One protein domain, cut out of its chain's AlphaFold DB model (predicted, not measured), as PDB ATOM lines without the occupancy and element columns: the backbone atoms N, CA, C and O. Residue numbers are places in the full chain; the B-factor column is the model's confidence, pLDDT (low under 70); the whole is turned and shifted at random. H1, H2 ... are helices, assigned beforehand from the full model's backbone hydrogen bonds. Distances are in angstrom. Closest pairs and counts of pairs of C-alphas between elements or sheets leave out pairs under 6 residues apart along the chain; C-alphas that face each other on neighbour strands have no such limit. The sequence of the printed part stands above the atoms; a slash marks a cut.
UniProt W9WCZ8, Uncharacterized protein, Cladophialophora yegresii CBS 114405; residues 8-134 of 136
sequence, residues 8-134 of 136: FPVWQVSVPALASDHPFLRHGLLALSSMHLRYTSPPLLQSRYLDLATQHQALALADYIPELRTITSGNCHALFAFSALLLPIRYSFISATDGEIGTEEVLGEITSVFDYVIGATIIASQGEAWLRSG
ATOM      1  N   PHE A   8      28.901  80.519 183.692       54.31
ATOM      2  CA  PHE A   8      28.384  80.436 185.063       54.31
ATOM      3  C   PHE A   8      27.060  81.183 185.359       54.31
ATOM      4  O   PHE A   8      26.348  80.712 186.246       54.31
ATOM      5  N   PRO A   9      26.623  82.251 184.655       73.31
ATOM      6  CA  PRO A   9      25.377  82.928 185.016       73.31
ATOM      7  C   PRO A   9      24.111  82.180 184.575       73.31
ATOM      8  O   PRO A   9      23.076  82.312 185.223       73.31
ATOM      9  N   VAL A  10      24.152  81.354 183.525       83.38
ATOM     10  CA  VAL A  10      22.911  80.793 182.957       83.38
ATOM     11  C   VAL A  10      22.270  79.774 183.897       83.38
ATOM     12  O   VAL A  10      21.136  79.957 184.323       83.38
ATOM     13  N   TRP A  11      22.991  78.717 184.270       86.88
ATOM     14  CA  TRP A  11      22.426  77.641 185.093       86.88
ATOM     15  C   TRP A  11      22.341  77.982 186.583       86.88
ATOM     16  O   TRP A  11      21.529  77.395 187.291       86.88
ATOM     17  N   GLN A  12      23.159  78.924 187.064       87.25
ATOM     18  CA  GLN A  12      23.171  79.319 188.476       87.25
ATOM     19  C   GLN A  12      22.254  80.509 188.780       87.25
ATOM     20  O   GLN A  12      21.801  80.629 189.914       87.25
ATOM     21  N   VAL A  13      21.976  81.379 187.800       88.50
ATOM     22  CA  VAL A  13      21.195  82.612 188.008       88.50
ATOM     23  C   VAL A  13      19.971  82.647 187.101       88.50
ATOM     24  O   VAL A  13      18.846  82.669 187.598       88.50
ATOM     25  N   SER A  14      20.161  82.609 185.780       90.31
ATOM     26  CA  SER A  14      19.070  82.817 184.818       90.31
ATOM     27  C   SER A  14      18.019  81.708 184.857       90.31
ATOM     28  O   SER A  14      16.828  81.988 184.923       90.31
ATOM     29  N   VAL A  15      18.438  80.445 184.844       92.69
ATOM     30  CA  VAL A  15      17.530  79.291 184.836       92.69
ATOM     31  C   VAL A  15      16.743  79.182 186.150       92.69
ATOM     32  O   VAL A  15      15.526  79.015 186.075       92.69
ATOM     33  N   PRO A  16      17.351  79.337 187.343       94.06
ATOM     34  CA  PRO A  16      16.593  79.434 188.589       94.06
ATOM     35  C   PRO A  16      15.618  80.618 188.632       94.06
ATOM     36  O   PRO A  16      14.508  80.458 189.136       94.06
ATOM     37  N   ALA A  17      15.994  81.778 188.079       93.19
ATOM     38  CA  ALA A  17      15.089  82.925 187.979       93.19
ATOM     39  C   ALA A  17      13.887  82.612 187.072       93.19
ATOM     40  O   ALA A  17      12.749  82.777 187.498       93.19
ATOM     41  N   LEU A  18      14.117  82.047 185.882       94.38
ATOM     42  CA  LEU A  18      13.045  81.576 184.993       94.38
ATOM     43  C   LEU A  18      12.164  80.518 185.678       94.38
ATOM     44  O   LEU A  18      10.945  80.519 185.529       94.38
ATOM     45  N   ALA A  19      12.752  79.624 186.474       95.75
ATOM     46  CA  ALA A  19      12.009  78.615 187.222       95.75
ATOM     47  C   ALA A  19      11.096  79.214 188.310       95.75
ATOM     48  O   ALA A  19      10.156  78.552 188.758       95.75
ATOM     49  N   SER A  20      11.335  80.454 188.746       93.62
ATOM     50  CA  SER A  20      10.403  81.166 189.626       93.62
ATOM     51  C   SER A  20       9.056  81.388 188.943       93.62
ATOM     52  O   SER A  20       8.026  81.204 189.586       93.62
ATOM     53  N   ASP A  21       9.053  81.664 187.641       95.00
ATOM     54  CA  ASP A  21       7.843  82.046 186.904       95.00
ATOM     55  C   ASP A  21       7.272  80.899 186.055       95.00
ATOM     56  O   ASP A  21       6.083  80.889 185.745       95.00
ATOM     57  N   HIS A  22       8.084  79.884 185.746       96.56
ATOM     58  CA  HIS A  22       7.698  78.735 184.926       96.56
ATOM     59  C   HIS A  22       7.674  77.426 185.742       96.56
ATOM     60  O   HIS A  22       8.732  76.824 185.973       96.56
ATOM     61  N   PRO A  23       6.487  76.932 186.165       96.81
ATOM     62  CA  PRO A  23       6.359  75.732 186.999       96.81
ATOM     63  C   PRO A  23       7.015  74.480 186.412       96.81
ATOM     64  O   PRO A  23       7.683  73.751 187.147       96.81
ATOM     65  N   PHE A  24       6.910  74.268 185.095       95.75
ATOM     66  CA  PHE A  24       7.536  73.122 184.431       95.75
ATOM     67  C   PHE A  24       9.057  73.097 184.631       95.75
ATOM     68  O   PHE A  24       9.635  72.060 184.957       95.75
ATOM     69  N   LEU A  25       9.710  74.257 184.514       96.50
ATOM     70  CA  LEU A  25      11.154  74.382 184.669       96.50
ATOM     71  C   LEU A  25      11.564  74.159 186.127       96.50
ATOM     72  O   LEU A  25      12.540  73.456 186.397       96.50
ATOM     73  N   ARG A  26      10.775  74.682 187.074       98.06
ATOM     74  CA  ARG A  26      10.961  74.443 188.512       98.06
ATOM     75  C   ARG A  26      10.881  72.965 188.858       98.06
ATOM     76  O   ARG A  26      11.761  72.443 189.539       98.06
ATOM     77  N   HIS A  27       9.848  72.285 188.372       98.44
ATOM     78  CA  HIS A  27       9.681  70.855 188.576       98.44
ATOM     79  C   HIS A  27      10.805  70.054 187.906       98.44
ATOM     80  O   HIS A  27      11.325  69.131 188.525       98.44
ATOM     81  N   GLY A  28      11.289  70.462 186.729       97.06
ATOM     82  CA  GLY A  28      12.486  69.879 186.112       97.06
ATOM     83  C   GLY A  28      13.737  69.967 186.984       97.06
ATOM     84  O   GLY A  28      14.406  68.960 187.219       97.06
ATOM     85  N   LEU A  29      14.033  71.156 187.518       97.94
ATOM     86  CA  LEU A  29      15.173  71.356 188.418       97.94
ATOM     87  C   LEU A  29      15.056  70.504 189.687       97.94
ATOM     88  O   LEU A  29      16.045  69.914 190.124       97.94
ATOM     89  N   LEU A  30      13.855  70.406 190.267       98.19
ATOM     90  CA  LEU A  30      13.607  69.586 191.455       98.19
ATOM     91  C   LEU A  30      13.694  68.085 191.161       98.19
ATOM     92  O   LEU A  30      14.209  67.341 191.998       98.19
ATOM     93  N   ALA A  31      13.258  67.639 189.981       98.06
ATOM     94  CA  ALA A  31      13.406  66.253 189.550       98.06
ATOM     95  C   ALA A  31      14.888  65.871 189.442       98.06
ATOM     96  O   ALA A  31      15.327  64.904 190.070       98.06
ATOM     97  N   LEU A  32      15.682  66.690 188.741       96.56
ATOM     98  CA  LEU A  32      17.124  66.476 188.611       96.56
ATOM     99  C   LEU A  32      17.833  66.519 189.972       96.56
ATOM    100  O   LEU A  32      18.652  65.653 190.282       96.56
ATOM    101  N   SER A  33      17.488  67.502 190.806       97.69
ATOM    102  CA  SER A  33      18.057  67.646 192.151       97.69
ATOM    103  C   SER A  33      17.733  66.439 193.029       97.69
ATOM    104  O   SER A  33      18.603  65.960 193.753       97.69
ATOM    105  N   SER A  34      16.515  65.900 192.935       98.00
ATOM    106  CA  SER A  34      16.108  64.696 193.667       98.00
ATOM    107  C   SER A  34      16.910  63.472 193.222       98.00
ATOM    108  O   SER A  34      17.379  62.717 194.069       98.00
ATOM    109  N   MET A  35      17.175  63.312 191.923       96.75
ATOM    110  CA  MET A  35      18.024  62.221 191.423       96.75
ATOM    111  C   MET A  35      19.485  62.356 191.861       96.75
ATOM    112  O   MET A  35      20.112  61.369 192.250       96.75
ATOM    113  N   HIS A  36      20.015  63.578 191.885       95.31
ATOM    114  CA  HIS A  36      21.344  63.837 192.436       95.31
ATOM    115  C   HIS A  36      21.407  63.536 193.946       95.31
ATOM    116  O   HIS A  36      22.351  62.900 194.426       95.31
ATOM    117  N   LEU A  37      20.382  63.938 194.708       97.19
ATOM    118  CA  LEU A  37      20.271  63.621 196.134       97.19
ATOM    119  C   LEU A  37      20.147  62.117 196.370       97.19
ATOM    120  O   LEU A  37      20.808  61.606 197.267       97.19
ATOM    121  N   ARG A  38      19.380  61.390 195.550       95.25
ATOM    122  CA  ARG A  38      19.322  59.922 195.590       95.25
ATOM    123  C   ARG A  38      20.720  59.317 195.479       95.25
ATOM    124  O   ARG A  38      21.079  58.495 196.313       95.25
ATOM    125  N   TYR A  39      21.508  59.741 194.491       92.06
ATOM    126  CA  TYR A  39      22.851  59.200 194.256       92.06
ATOM    127  C   TYR A  39      23.829  59.479 195.409       92.06
ATOM    128  O   TYR A  39      24.691  58.660 195.712       92.06
ATOM    129  N   THR A  40      23.686  60.625 196.075       95.38
ATOM    130  CA  THR A  40      24.599  61.074 197.143       95.38
ATOM    131  C   THR A  40      24.125  60.732 198.559       95.38
ATOM    132  O   THR A  40      24.864  60.941 199.521       95.38
ATOM    133  N   SER A  41      22.909  60.199 198.711       93.81
ATOM    134  CA  SER A  41      22.300  59.916 200.014       93.81
ATOM    135  C   SER A  41      22.454  58.457 200.455       93.81
ATOM    136  O   SER A  41      22.566  57.554 199.619       93.81
ATOM    137  N   PRO A  42      22.371  58.188 201.777       95.25
ATOM    138  CA  PRO A  42      22.325  56.829 202.302       95.25
ATOM    139  C   PRO A  42      21.178  55.999 201.691       95.25
ATOM    140  O   PRO A  42      20.112  56.565 201.427       95.25
ATOM    141  N   PRO A  43      21.333  54.664 201.560       93.81
ATOM    142  CA  PRO A  43      20.346  53.781 200.922       93.81
ATOM    143  C   PRO A  43      18.905  53.960 201.422       93.81
ATOM    144  O   PRO A  43      17.965  53.967 200.633       93.81
ATOM    145  N   LEU A  44      18.732  54.203 202.724       96.00
ATOM    146  CA  LEU A  44      17.427  54.403 203.366       96.00
ATOM    147  C   LEU A  44      16.622  55.607 202.836       96.00
ATOM    148  O   LEU A  44      15.408  55.645 203.009       96.00
ATOM    149  N   LEU A  45      17.271  56.595 202.207       95.06
ATOM    150  CA  LEU A  45      16.606  57.771 201.625       95.06
ATOM    151  C   LEU A  45      16.423  57.667 200.105       95.06
ATOM    152  O   LEU A  45      15.703  58.480 199.526       95.06
ATOM    153  N   GLN A  46      17.057  56.694 199.447       93.81
ATOM    154  CA  GLN A  46      17.108  56.640 197.985       93.81
ATOM    155  C   GLN A  46      15.733  56.432 197.348       93.81
ATOM    156  O   GLN A  46      15.422  57.101 196.365       93.81
ATOM    157  N   SER A  47      14.897  55.566 197.931       94.12
ATOM    158  CA  SER A  47      13.517  55.350 197.466       94.12
ATOM    159  C   SER A  47      12.690  56.635 197.554       94.12
ATOM    160  O   SER A  47      12.082  57.030 196.567       94.12
ATOM    161  N   ARG A  48      12.771  57.371 198.670       96.50
ATOM    162  CA  ARG A  48      12.072  58.657 198.828       96.50
ATOM    163  C   ARG A  48      12.468  59.667 197.748       96.50
ATOM    164  O   ARG A  48      11.617  60.383 197.228       96.50
ATOM    165  N   TYR A  49      13.760  59.771 197.445       97.31
ATOM    166  CA  TYR A  49      14.234  60.703 196.425       97.31
ATOM    167  C   TYR A  49      13.877  60.259 195.002       97.31
ATOM    168  O   TYR A  49      13.635  61.120 194.159       97.31
ATOM    169  N   LEU A  50      13.781  58.950 194.742       95.75
ATOM    170  CA  LEU A  50      13.256  58.430 193.478       95.75
ATOM    171  C   LEU A  50      11.777  58.799 193.291       95.75
ATOM    172  O   LEU A  50      11.394  59.260 192.215       95.75
ATOM    173  N   ASP A  51      10.964  58.664 194.339       96.56
ATOM    174  CA  ASP A  51       9.543  59.027 194.299       96.56
ATOM    175  C   ASP A  51       9.359  60.528 194.028       96.56
ATOM    176  O   ASP A  51       8.581  60.922 193.155       96.56
ATOM    177  N   LEU A  52      10.131  61.377 194.721       98.00
ATOM    178  CA  LEU A  52      10.133  62.828 194.501       98.00
ATOM    179  C   LEU A  52      10.568  63.194 193.081       98.00
ATOM    180  O   LEU A  52       9.930  64.030 192.437       98.00
ATOM    181  N   ALA A  53      11.628  62.557 192.579       97.50
ATOM    182  CA  ALA A  53      12.088  62.771 191.215       97.50
ATOM    183  C   ALA A  53      10.994  62.423 190.200       97.50
ATOM    184  O   ALA A  53      10.724  63.206 189.290       97.50
ATOM    185  N   THR A  54      10.341  61.274 190.384       95.81
ATOM    186  CA  THR A  54       9.283  60.771 189.499       95.81
ATOM    187  C   THR A  54       8.081  61.710 189.491       95.81
ATOM    188  O   THR A  54       7.603  62.103 188.425       95.81
ATOM    189  N   GLN A  55       7.628  62.142 190.671       98.00
ATOM    190  CA  GLN A  55       6.519  63.083 190.807       98.00
ATOM    191  C   GLN A  55       6.825  64.420 190.121       98.00
ATOM    192  O   GLN A  55       6.011  64.920 189.342       98.00
ATOM    193  N   HIS A  56       7.996  64.999 190.383       98.38
ATOM    194  CA  HIS A  56       8.381  66.265 189.773       98.38
ATOM    195  C   HIS A  56       8.578  66.146 188.259       98.38
ATOM    196  O   HIS A  56       8.147  67.037 187.531       98.38
ATOM    197  N   GLN A  57       9.136  65.044 187.756       95.50
ATOM    198  CA  GLN A  57       9.265  64.823 186.315       95.50
ATOM    199  C   GLN A  57       7.895  64.745 185.625       95.50
ATOM    200  O   GLN A  57       7.723  65.316 184.545       95.50
ATOM    201  N   ALA A  58       6.919  64.073 186.244       94.00
ATOM    202  CA  ALA A  58       5.560  63.978 185.717       94.00
ATOM    203  C   ALA A  58       4.875  65.353 185.655       94.00
ATOM    204  O   ALA A  58       4.335  65.717 184.611       94.00
ATOM    205  N   LEU A  59       4.958  66.141 186.734       97.38
ATOM    206  CA  LEU A  59       4.422  67.509 186.775       97.38
ATOM    207  C   LEU A  59       5.091  68.408 185.730       97.38
ATOM    208  O   LEU A  59       4.413  69.128 185.002       97.38
ATOM    209  N   ALA A  60       6.415  68.318 185.603       95.81
ATOM    210  CA  ALA A  60       7.159  69.115 184.641       95.81
ATOM    211  C   ALA A  60       6.720  68.843 183.196       95.81
ATOM    212  O   ALA A  60       6.510  69.780 182.432       95.81
ATOM    213  N   LEU A  61       6.549  67.571 182.820       90.06
ATOM    214  CA  LEU A  61       6.098  67.199 181.474       90.06
ATOM    215  C   LEU A  61       4.640  67.592 181.217       90.06
ATOM    216  O   LEU A  61       4.330  68.035 180.110       90.06
ATOM    217  N   ALA A  62       3.770  67.445 182.220       90.50
ATOM    218  CA  ALA A  62       2.361  67.814 182.116       90.50
ATOM    219  C   ALA A  62       2.176  69.302 181.778       90.50
ATOM    220  O   ALA A  62       1.316  69.627 180.961       90.50
ATOM    221  N   ASP A  63       3.019  70.172 182.339       91.75
ATOM    222  CA  ASP A  63       3.000  71.615 182.081       91.75
ATOM    223  C   ASP A  63       3.800  72.004 180.820       91.75
ATOM    224  O   ASP A  63       3.395  72.886 180.064       91.75
ATOM    225  N   TYR A  64       4.923  71.331 180.547       90.12
ATOM    226  CA  TYR A  64       5.798  71.630 179.405       90.12
ATOM    227  C   TYR A  64       5.157  71.312 178.045       90.12
ATOM    228  O   TYR A  64       5.270  72.095 177.101       90.12
ATOM    229  N   ILE A  65       4.483  70.163 177.920       86.44
ATOM    230  CA  ILE A  65       3.934  69.694 176.636       86.44
ATOM    231  C   ILE A  65       2.867  70.657 176.067       86.44
ATOM    232  O   ILE A  65       2.905  70.930 174.864       86.44
ATOM    233  N   PRO A  66       1.920  71.193 176.861       86.81
ATOM    234  CA  PRO A  66       0.988  72.215 176.388       86.81
ATOM    235  C   PRO A  66       1.667  73.527 175.974       86.81
ATOM    236  O   PRO A  66       1.304  74.075 174.933       86.81
ATOM    237  N   GLU A  67       2.658  74.003 176.734       86.12
ATOM    238  CA  GLU A  67       3.387  75.258 176.466       86.12
ATOM    239  C   GLU A  67       4.140  75.228 175.123       86.12
ATOM    240  O   GLU A  67       4.215  76.235 174.419       86.12
ATOM    241  N   LEU A  68       4.610  74.051 174.691       81.69
ATOM    242  CA  LEU A  68       5.235  73.867 173.373       81.69
ATOM    243  C   LEU A  68       4.316  74.196 172.188       81.69
ATOM    244  O   LEU A  68       4.805  74.448 171.087       81.69
ATOM    245  N   ARG A  69       2.992  74.197 172.381       83.88
ATOM    246  CA  ARG A  69       2.033  74.528 171.313       83.88
ATOM    247  C   ARG A  69       2.013  76.016 170.984       83.88
ATOM    248  O   ARG A  69       1.507  76.395 169.929       83.88
ATOM    249  N   THR A  70       2.491  76.872 171.885       84.62
ATOM    250  CA  THR A  70       2.461  78.327 171.709       84.62
ATOM    251  C   THR A  70       3.726  78.936 172.289       84.62
ATOM    252  O   THR A  70       3.777  79.402 173.425       84.62
ATOM    253  N   ILE A  71       4.770  78.935 171.466       85.56
ATOM    254  CA  ILE A  71       6.057  79.524 171.817       85.56
ATOM    255  C   ILE A  71       5.953  81.043 171.659       85.56
ATOM    256  O   ILE A  71       5.570  81.559 170.610       85.56
ATOM    257  N   THR A  72       6.303  81.757 172.720       87.62
ATOM    258  CA  THR A  72       6.312  83.216 172.819       87.62
ATOM    259  C   THR A  72       7.680  83.684 173.306       87.62
ATOM    260  O   THR A  72       8.474  82.896 173.820       87.62
ATOM    261  N   SER A  73       7.958  84.984 173.216       85.25
ATOM    262  CA  SER A  73       9.176  85.560 173.800       85.25
ATOM    263  C   SER A  73       9.268  85.373 175.322       85.25
ATOM    264  O   SER A  73      10.370  85.353 175.864       85.25
ATOM    265  N   GLY A  74       8.130  85.217 176.011       87.56
ATOM    266  CA  GLY A  74       8.077  85.043 177.462       87.56
ATOM    267  C   GLY A  74       8.416  83.628 177.933       87.56
ATOM    268  O   GLY A  74       9.006  83.479 178.993       87.56
ATOM    269  N   ASN A  75       8.086  82.590 177.155       87.44
ATOM    270  CA  ASN A  75       8.314  81.192 177.553       87.44
ATOM    271  C   ASN A  75       9.463  80.508 176.792       87.44
ATOM    272  O   ASN A  75       9.936  79.468 177.247       87.44
ATOM    273  N   CYS A  76       9.961  81.073 175.683       86.06
ATOM    274  CA  CYS A  76      10.961  80.417 174.833       86.06
ATOM    275  C   CYS A  76      12.246  80.043 175.587       86.06
ATOM    276  O   CYS A  76      12.745  78.928 175.438       86.06
ATOM    277  N   HIS A  77      12.750  80.933 176.444       85.81
ATOM    278  CA  HIS A  77      13.959  80.699 177.232       85.81
ATOM    279  C   HIS A  77      13.768  79.582 178.258       85.81
ATOM    280  O   HIS A  77      14.642  78.730 178.418       85.81
ATOM    281  N   ALA A  78      12.612  79.551 178.924       90.94
ATOM    282  CA  ALA A  78      12.296  78.514 179.893       90.94
ATOM    283  C   ALA A  78      12.070  77.157 179.212       90.94
ATOM    284  O   ALA A  78      12.608  76.150 179.673       90.94
ATOM    285  N   LEU A  79      11.347  77.136 178.086       87.56
ATOM    286  CA  LEU A  79      11.141  75.948 177.255       87.56
ATOM    287  C   LEU A  79      12.480  75.368 176.782       87.56
ATOM    288  O   LEU A  79      12.725  74.171 176.928       87.56
ATOM    289  N   PHE A  80      13.373  76.224 176.287       84.88
ATOM    290  CA  PHE A  80      14.710  75.823 175.863       84.88
ATOM    291  C   PHE A  80      15.538  75.276 177.033       84.88
ATOM    292  O   PHE A  80      16.096  74.182 176.936       84.88
ATOM    293  N   ALA A  81      15.564  75.975 178.170       89.06
ATOM    294  CA  ALA A  81      16.279  75.517 179.359       89.06
ATOM    295  C   ALA A  81      15.764  74.157 179.858       89.06
ATOM    296  O   ALA A  81      16.559  73.265 180.156       89.06
ATOM    297  N   PHE A  82      14.443  73.960 179.904       91.81
ATOM    298  CA  PHE A  82      13.865  72.680 180.307       91.81
ATOM    299  C   PHE A  82      14.182  71.565 179.306       91.81
ATOM    300  O   PHE A  82      14.519  70.459 179.725       91.81
ATOM    301  N   SER A  83      14.171  71.851 177.999       86.19
ATOM    302  CA  SER A  83      14.571  70.873 176.978       86.19
ATOM    303  C   SER A  83      16.008  70.378 177.182       86.19
ATOM    304  O   SER A  83      16.271  69.179 177.086       86.19
ATOM    305  N   ALA A  84      16.920  71.272 177.580       85.25
ATOM    306  CA  ALA A  84      18.290  70.912 177.921       85.25
ATOM    307  C   ALA A  84      18.382  70.104 179.232       85.25
ATOM    308  O   ALA A  84      19.253  69.245 179.348       85.25
ATOM    309  N   LEU A  85      17.477  70.327 180.198       89.44
ATOM    310  CA  LEU A  85      17.394  69.535 181.436       89.44
ATOM    311  C   LEU A  85      16.822  68.129 181.228       89.44
ATOM    312  O   LEU A  85      17.130  67.236 182.019       89.44
ATOM    313  N   LEU A  86      16.017  67.895 180.187       86.75
ATOM    314  CA  LEU A  86      15.439  66.570 179.939       86.75
ATOM    315  C   LEU A  86      16.518  65.499 179.765       86.75
ATOM    316  O   LEU A  86      16.370  64.413 180.319       86.75
ATOM    317  N   LEU A  87      17.619  65.810 179.075       83.19
ATOM    318  CA  LEU A  87      18.726  64.874 178.871       83.19
ATOM    319  C   LEU A  87      19.344  64.374 180.198       83.19
ATOM    320  O   LEU A  87      19.315  63.164 180.434       83.19
ATOM    321  N   PRO A  88      19.881  65.235 181.090       87.69
ATOM    322  CA  PRO A  88      20.453  64.774 182.352       87.69
ATOM    323  C   PRO A  88      19.412  64.135 183.277       87.69
ATOM    324  O   PRO A  88      19.749  63.183 183.982       87.69
ATOM    325  N   ILE A  89      18.147  64.584 183.255       89.69
ATOM    326  CA  ILE A  89      17.098  63.925 184.041       89.69
ATOM    327  C   ILE A  89      16.877  62.493 183.542       89.69
ATOM    328  O   ILE A  89      16.968  61.560 184.339       89.69
ATOM    329  N   ARG A  90      16.648  62.294 182.240       85.81
ATOM    330  CA  ARG A  90      16.452  60.956 181.657       85.81
ATOM    331  C   ARG A  90      17.631  60.039 181.931       85.81
ATOM    332  O   ARG A  90      17.438  58.939 182.439       85.81
ATOM    333  N   TYR A  91      18.846  60.527 181.693       83.50
ATOM    334  CA  TYR A  91      20.057  59.767 181.982       83.50
ATOM    335  C   TYR A  91      20.115  59.316 183.445       83.50
ATOM    336  O   TYR A  91      20.430  58.161 183.729       83.50
ATOM    337  N   SER A  92      19.750  60.195 184.383       89.00
ATOM    338  CA  SER A  92      19.741  59.836 185.800       89.00
ATOM    339  C   SER A  92      18.732  58.726 186.127       89.00
ATOM    340  O   SER A  92      19.057  57.842 186.921       89.00
ATOM    341  N   PHE A  93      17.552  58.709 185.498       87.38
ATOM    342  CA  PHE A  93      16.561  57.637 185.673       87.38
ATOM    343  C   PHE A  93      17.043  56.306 185.089       87.38
ATOM    344  O   PHE A  93      16.933  55.283 185.755       87.38
ATOM    345  N   ILE A  94      17.663  56.319 183.909       82.81
ATOM    346  CA  ILE A  94      18.255  55.112 183.306       82.81
ATOM    347  C   ILE A  94      19.396  54.577 184.181       82.81
ATOM    348  O   ILE A  94      19.532  53.378 184.389       82.81
ATOM    349  N   SER A  95      20.213  55.460 184.758       79.56
ATOM    350  CA  SER A  95      21.271  55.035 185.685       79.56
ATOM    351  C   SER A  95      20.725  54.458 186.998       79.56
ATOM    352  O   SER A  95      21.454  53.806 187.740       79.56
ATOM    353  N   ALA A  96      19.457  54.732 187.320       78.31
ATOM    354  CA  ALA A  96      18.807  54.265 188.536       78.31
ATOM    355  C   ALA A  96      18.241  52.852 188.416       78.31
ATOM    356  O   ALA A  96      18.062  52.202 189.446       78.31
ATOM    357  N   THR A  97      17.950  52.409 187.196       71.62
ATOM    358  CA  THR A  97      17.507  51.053 186.893       71.62
ATOM    359  C   THR A  97      18.738  50.162 186.788       71.62
ATOM    360  O   THR A  97      19.509  50.246 185.836       71.62
ATOM    361  N   ASP A  98      18.965  49.377 187.833       60.38
ATOM    362  CA  ASP A  98      20.184  48.612 188.088       60.38
ATOM    363  C   ASP A  98      20.329  47.454 187.075       60.38
ATOM    364  O   ASP A  98      19.927  46.328 187.334       60.38
ATOM    365  N   GLY A  99      20.826  47.733 185.864       54.91
ATOM    366  CA  GLY A  99      21.170  46.719 184.852       54.91
ATOM    367  C   GLY A  99      20.014  45.893 184.258       54.91
ATOM    368  O   GLY A  99      20.278  45.006 183.450       54.91
ATOM    369  N   GLU A 100      18.758  46.166 184.620       55.25
ATOM    370  CA  GLU A 100      17.576  45.416 184.154       55.25
ATOM    371  C   GLU A 100      17.022  45.883 182.794       55.25
ATOM    372  O   GLU A 100      16.185  45.202 182.203       55.25
ATOM    373  N   ILE A 101      17.497  47.016 182.269       56.09
ATOM    374  CA  ILE A 101      17.019  47.577 181.000       56.09
ATOM    375  C   ILE A 101      17.802  46.980 179.823       56.09
ATOM    376  O   ILE A 101      19.031  47.065 179.757       56.09
ATOM    377  N   GLY A 102      17.082  46.408 178.854       56.88
ATOM    378  CA  GLY A 102      17.666  45.924 177.604       56.88
ATOM    379  C   GLY A 102      18.245  47.065 176.760       56.88
ATOM    380  O   GLY A 102      17.722  48.176 176.740       56.88
ATOM    381  N   THR A 103      19.309  46.796 176.001       56.94
ATOM    382  CA  THR A 103      19.985  47.795 175.149       56.94
ATOM    383  C   THR A 103      19.044  48.545 174.198       56.94
ATOM    384  O   THR A 103      19.294  49.706 173.900       56.94
ATOM    385  N   GLU A 104      17.953  47.917 173.749       58.19
ATOM    386  CA  GLU A 104      16.926  48.542 172.898       58.19
ATOM    387  C   GLU A 104      16.120  49.634 173.618       58.19
ATOM    388  O   GLU A 104      15.786  50.647 173.015       58.19
ATOM    389  N   GLU A 105      15.844  49.466 174.910       60.31
ATOM    390  CA  GLU A 105      15.070  50.421 175.710       60.31
ATOM    391  C   GLU A 105      15.946  51.609 176.137       60.31
ATOM    392  O   GLU A 105      15.516  52.759 176.065       60.31
ATOM    393  N   VAL A 106      17.236  51.364 176.411       59.59
ATOM    394  CA  VAL A 106      18.241  52.436 176.549       59.59
ATOM    395  C   VAL A 106      18.380  53.234 175.248       59.59
ATOM    396  O   VAL A 106      18.429  54.463 175.282       59.59
ATOM    397  N   LEU A 107      18.436  52.556 174.096       59.62
ATOM    398  CA  LEU A 107      18.507  53.221 172.792       59.62
ATOM    399  C   LEU A 107      17.226  54.002 172.481       59.62
ATOM    400  O   LEU A 107      17.344  55.115 171.980       59.62
ATOM    401  N   GLY A 108      16.052  53.466 172.827       62.25
ATOM    402  CA  GLY A 108      14.751  54.130 172.710       62.25
ATOM    403  C   GLY A 108      14.647  55.406 173.549       62.25
ATOM    404  O   GLY A 108      14.150  56.432 173.084       62.25
ATOM    405  N   GLU A 109      15.179  55.387 174.771       61.22
ATOM    406  CA  GLU A 109      15.241  56.584 175.610       61.22
ATOM    407  C   GLU A 109      16.243  57.613 175.065       61.22
ATOM    408  O   GLU A 109      15.938  58.807 175.024       61.22
ATOM    409  N   ILE A 110      17.407  57.166 174.578       56.62
ATOM    410  CA  ILE A 110      18.394  58.037 173.920       56.62
ATOM    411  C   ILE A 110      17.797  58.678 172.657       56.62
ATOM    412  O   ILE A 110      17.957  59.884 172.466       56.62
ATOM    413  N   THR A 111      17.077  57.928 171.815       57.78
ATOM    414  CA  THR A 111      16.371  58.484 170.647       57.78
ATOM    415  C   THR A 111      15.234  59.415 171.047       57.78
ATOM    416  O   THR A 111      15.079  60.454 170.410       57.78
ATOM    417  N   SER A 112      14.523  59.148 172.146       62.66
ATOM    418  CA  SER A 112      13.497  60.070 172.651       62.66
ATOM    419  C   SER A 112      14.086  61.433 173.029       62.66
ATOM    420  O   SER A 112      13.483  62.468 172.751       62.66
ATOM    421  N   VAL A 113      15.301  61.468 173.596       57.12
ATOM    422  CA  VAL A 113      16.016  62.726 173.859       57.12
ATOM    423  C   VAL A 113      16.269  63.475 172.555       57.12
ATOM    424  O   VAL A 113      16.111  64.695 172.527       57.12
ATOM    425  N   PHE A 114      16.594  62.776 171.466       50.72
ATOM    426  CA  PHE A 114      16.715  63.400 170.149       50.72
ATOM    427  C   PHE A 114      15.371  63.919 169.621       50.72
ATOM    428  O   PHE A 114      15.364  65.008 169.060       50.72
ATOM    429  N   ASP A 115      14.239  63.262 169.883       56.72
ATOM    430  CA  ASP A 115      12.906  63.802 169.562       56.72
ATOM    431  C   ASP A 115      12.574  65.065 170.384       56.72
ATOM    432  O   ASP A 115      12.013  66.033 169.859       56.72
ATOM    433  N   TYR A 116      13.001  65.128 171.651       56.19
ATOM    434  CA  TYR A 116      12.904  66.344 172.473       56.19
ATOM    435  C   TYR A 116      13.846  67.459 171.993       56.19
ATOM    436  O   TYR A 116      13.467  68.631 172.026       56.19
ATOM    437  N   VAL A 117      15.042  67.117 171.504       51.91
ATOM    438  CA  VAL A 117      15.999  68.047 170.877       51.91
ATOM    439  C   VAL A 117      15.514  68.500 169.495       51.91
ATOM    440  O   VAL A 117      15.743  69.646 169.114       51.91
ATOM    441  N   ILE A 118      14.777  67.671 168.755       55.69
ATOM    442  CA  ILE A 118      14.061  68.072 167.536       55.69
ATOM    443  C   ILE A 118      12.946  69.062 167.903       55.69
ATOM    444  O   ILE A 118      12.828  70.106 167.260       55.69
ATOM    445  N   GLY A 119      12.221  68.833 169.004       55.59
ATOM    446  CA  GLY A 119      11.343  69.839 169.614       55.59
ATOM    447  C   GLY A 119      12.082  71.143 169.949       55.59
ATOM    448  O   GLY A 119      11.627  72.223 169.580       55.59
ATOM    449  N   ALA A 120      13.276  71.054 170.544       56.31
ATOM    450  CA  ALA A 120      14.147  72.202 170.806       56.31
ATOM    451  C   ALA A 120      14.677  72.873 169.526       56.31
ATOM    452  O   ALA A 120      14.919  74.072 169.532       56.31
ATOM    453  N   THR A 121      14.807  72.143 168.416       55.12
ATOM    454  CA  THR A 121      15.200  72.671 167.099       55.12
ATOM    455  C   THR A 121      14.040  73.434 166.450       55.12
ATOM    456  O   THR A 121      14.243  74.481 165.837       55.12
ATOM    457  N   ILE A 122      12.800  72.977 166.647       59.09
ATOM    458  CA  ILE A 122      11.592  73.734 166.282       59.09
ATOM    459  C   ILE A 122      11.481  75.008 167.136       59.09
ATOM    460  O   ILE A 122      11.228  76.084 166.596       59.09
ATOM    461  N   ILE A 123      11.763  74.925 168.440       57.59
ATOM    462  CA  ILE A 123      11.837  76.101 169.327       57.59
ATOM    463  C   ILE A 123      12.962  77.049 168.900       57.59
ATOM    464  O   ILE A 123      12.751  78.256 168.836       57.59
ATOM    465  N   ALA A 124      14.140  76.524 168.568       56.78
ATOM    466  CA  ALA A 124      15.292  77.315 168.162       56.78
ATOM    467  C   ALA A 124      15.097  77.976 166.793       56.78
ATOM    468  O   ALA A 124      15.557  79.092 166.606       56.78
ATOM    469  N   SER A 125      14.391  77.330 165.862       60.72
ATOM    470  CA  SER A 125      14.082  77.896 164.539       60.72
ATOM    471  C   SER A 125      12.958  78.934 164.574       60.72
ATOM    472  O   SER A 125      13.024  79.917 163.844       60.72
ATOM    473  N   GLN A 126      11.948  78.770 165.437       58.25
ATOM    474  CA  GLN A 126      10.888  79.775 165.605       58.25
ATOM    475  C   GLN A 126      11.293  80.921 166.545       58.25
ATOM    476  O   GLN A 126      10.859  82.055 166.360       58.25
ATOM    477  N   GLY A 127      12.132  80.637 167.543       56.72
ATOM    478  CA  GLY A 127      12.582  81.577 168.569       56.72
ATOM    479  C   GLY A 127      13.996  82.117 168.361       56.72
ATOM    480  O   GLY A 127      14.523  82.750 169.274       56.72
ATOM    481  N   GLU A 128      14.623  81.879 167.201       58.97
ATOM    482  CA  GLU A 128      16.037  82.200 166.947       58.97
ATOM    483  C   GLU A 128      16.368  83.660 167.277       58.97
ATOM    484  O   GLU A 128      17.365  83.952 167.936       58.97
ATOM    485  N   ALA A 129      15.491  84.580 166.865       63.28
ATOM    486  CA  ALA A 129      15.655  86.008 167.107       63.28
ATOM    487  C   ALA A 129      15.659  86.361 168.606       63.28
ATOM    488  O   ALA A 129      16.409  87.242 169.018       63.28
ATOM    489  N   TRP A 130      14.865  85.658 169.421       60.88
ATOM    490  CA  TRP A 130      14.765  85.879 170.868       60.88
ATOM    491  C   TRP A 130      15.882  85.180 171.645       60.88
ATOM    492  O   TRP A 130      16.404  85.726 172.608       60.88
ATOM    493  N   LEU A 131      16.311  83.998 171.201       63.06
ATOM    494  CA  LEU A 131      17.441  83.299 171.818       63.06
ATOM    495  C   LEU A 131      18.762  84.035 171.558       63.06
ATOM    496  O   LEU A 131      19.628  84.077 172.430       63.06
ATOM    497  N   ARG A 132      18.912  84.654 170.379       65.12
ATOM    498  CA  ARG A 132      20.086  85.476 170.043       65.12
ATOM    499  C   ARG A 132      20.137  86.798 170.805       65.12
ATOM    500  O   ARG A 132      21.239  87.308 170.987       65.12
ATOM    501  N   SER A 133      19.000  87.350 171.244       67.25
ATOM    502  CA  SER A 133      18.998  88.549 172.095       67.25
ATOM    503  C   SER A 133      19.414  88.260 173.537       67.25
ATOM    504  O   SER A 133      19.798  89.185 174.239       67.25
ATOM    505  N   GLY A 134      19.404  86.992 173.962       55.72
ATOM    506  CA  GLY A 134      19.724  86.604 175.333       55.72
ATOM    507  C   GLY A 134      18.569  86.851 176.308       55.72
ATOM    508  O   GLY A 134      17.526  87.394 175.956       55.72
TER     509      GLY A 134
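AT A GLANCE: This is residues 8 to 134 of the 136 residues of an uncharacterized protein of Cladophialophora yegresii CBS 114405 (UniProt W9WCZ8). Two helical hairpins, H2 with H3 and H4 with H5, pack side by side through H2 and H4; H1 crosses one end of H2 and H4, and short H6 follows H5 after a tight link, apart from H1. The printed part has 127 residues, with six named helices, H1 to H6, and no named strand: all helix. It is compact, radius of gyration of the C-alphas 15.3 A, spanning 46 by 32 by 27 A.

IN THESE COORDINATES: H1, residues 8 to 21, begins at C-alpha 8 (28.384, 80.436, 185.063). H2 is residues 23 to 40, H3 43 to 67 (36.7 A), H4 76 to 96, H5 103 to 126 (34.6 A). H6, 128 to 133, ends at C-alpha 133 (18.998, 88.549, 172.095).

HOW THE PARTS SIT: H1, with residues 15 to 19, touches residues 77 to 81 of H4, about perpendicular at 77 degrees; C-alphas Leu 18 and Ala 78 are closest, 6.0 A. H2, H3 and H4 form an up-and-down bundle, each running against the one before. Every O i to N i+4 pair is within hydrogen-bond range in H2, H5 and H6; H1 has 6 of 10, H3 17 of 21, H4 15 of 17.

THE WHOLE: The printed part has no cut and no long link. Residue 8 and residues 98 to 134 have pLDDT under 70.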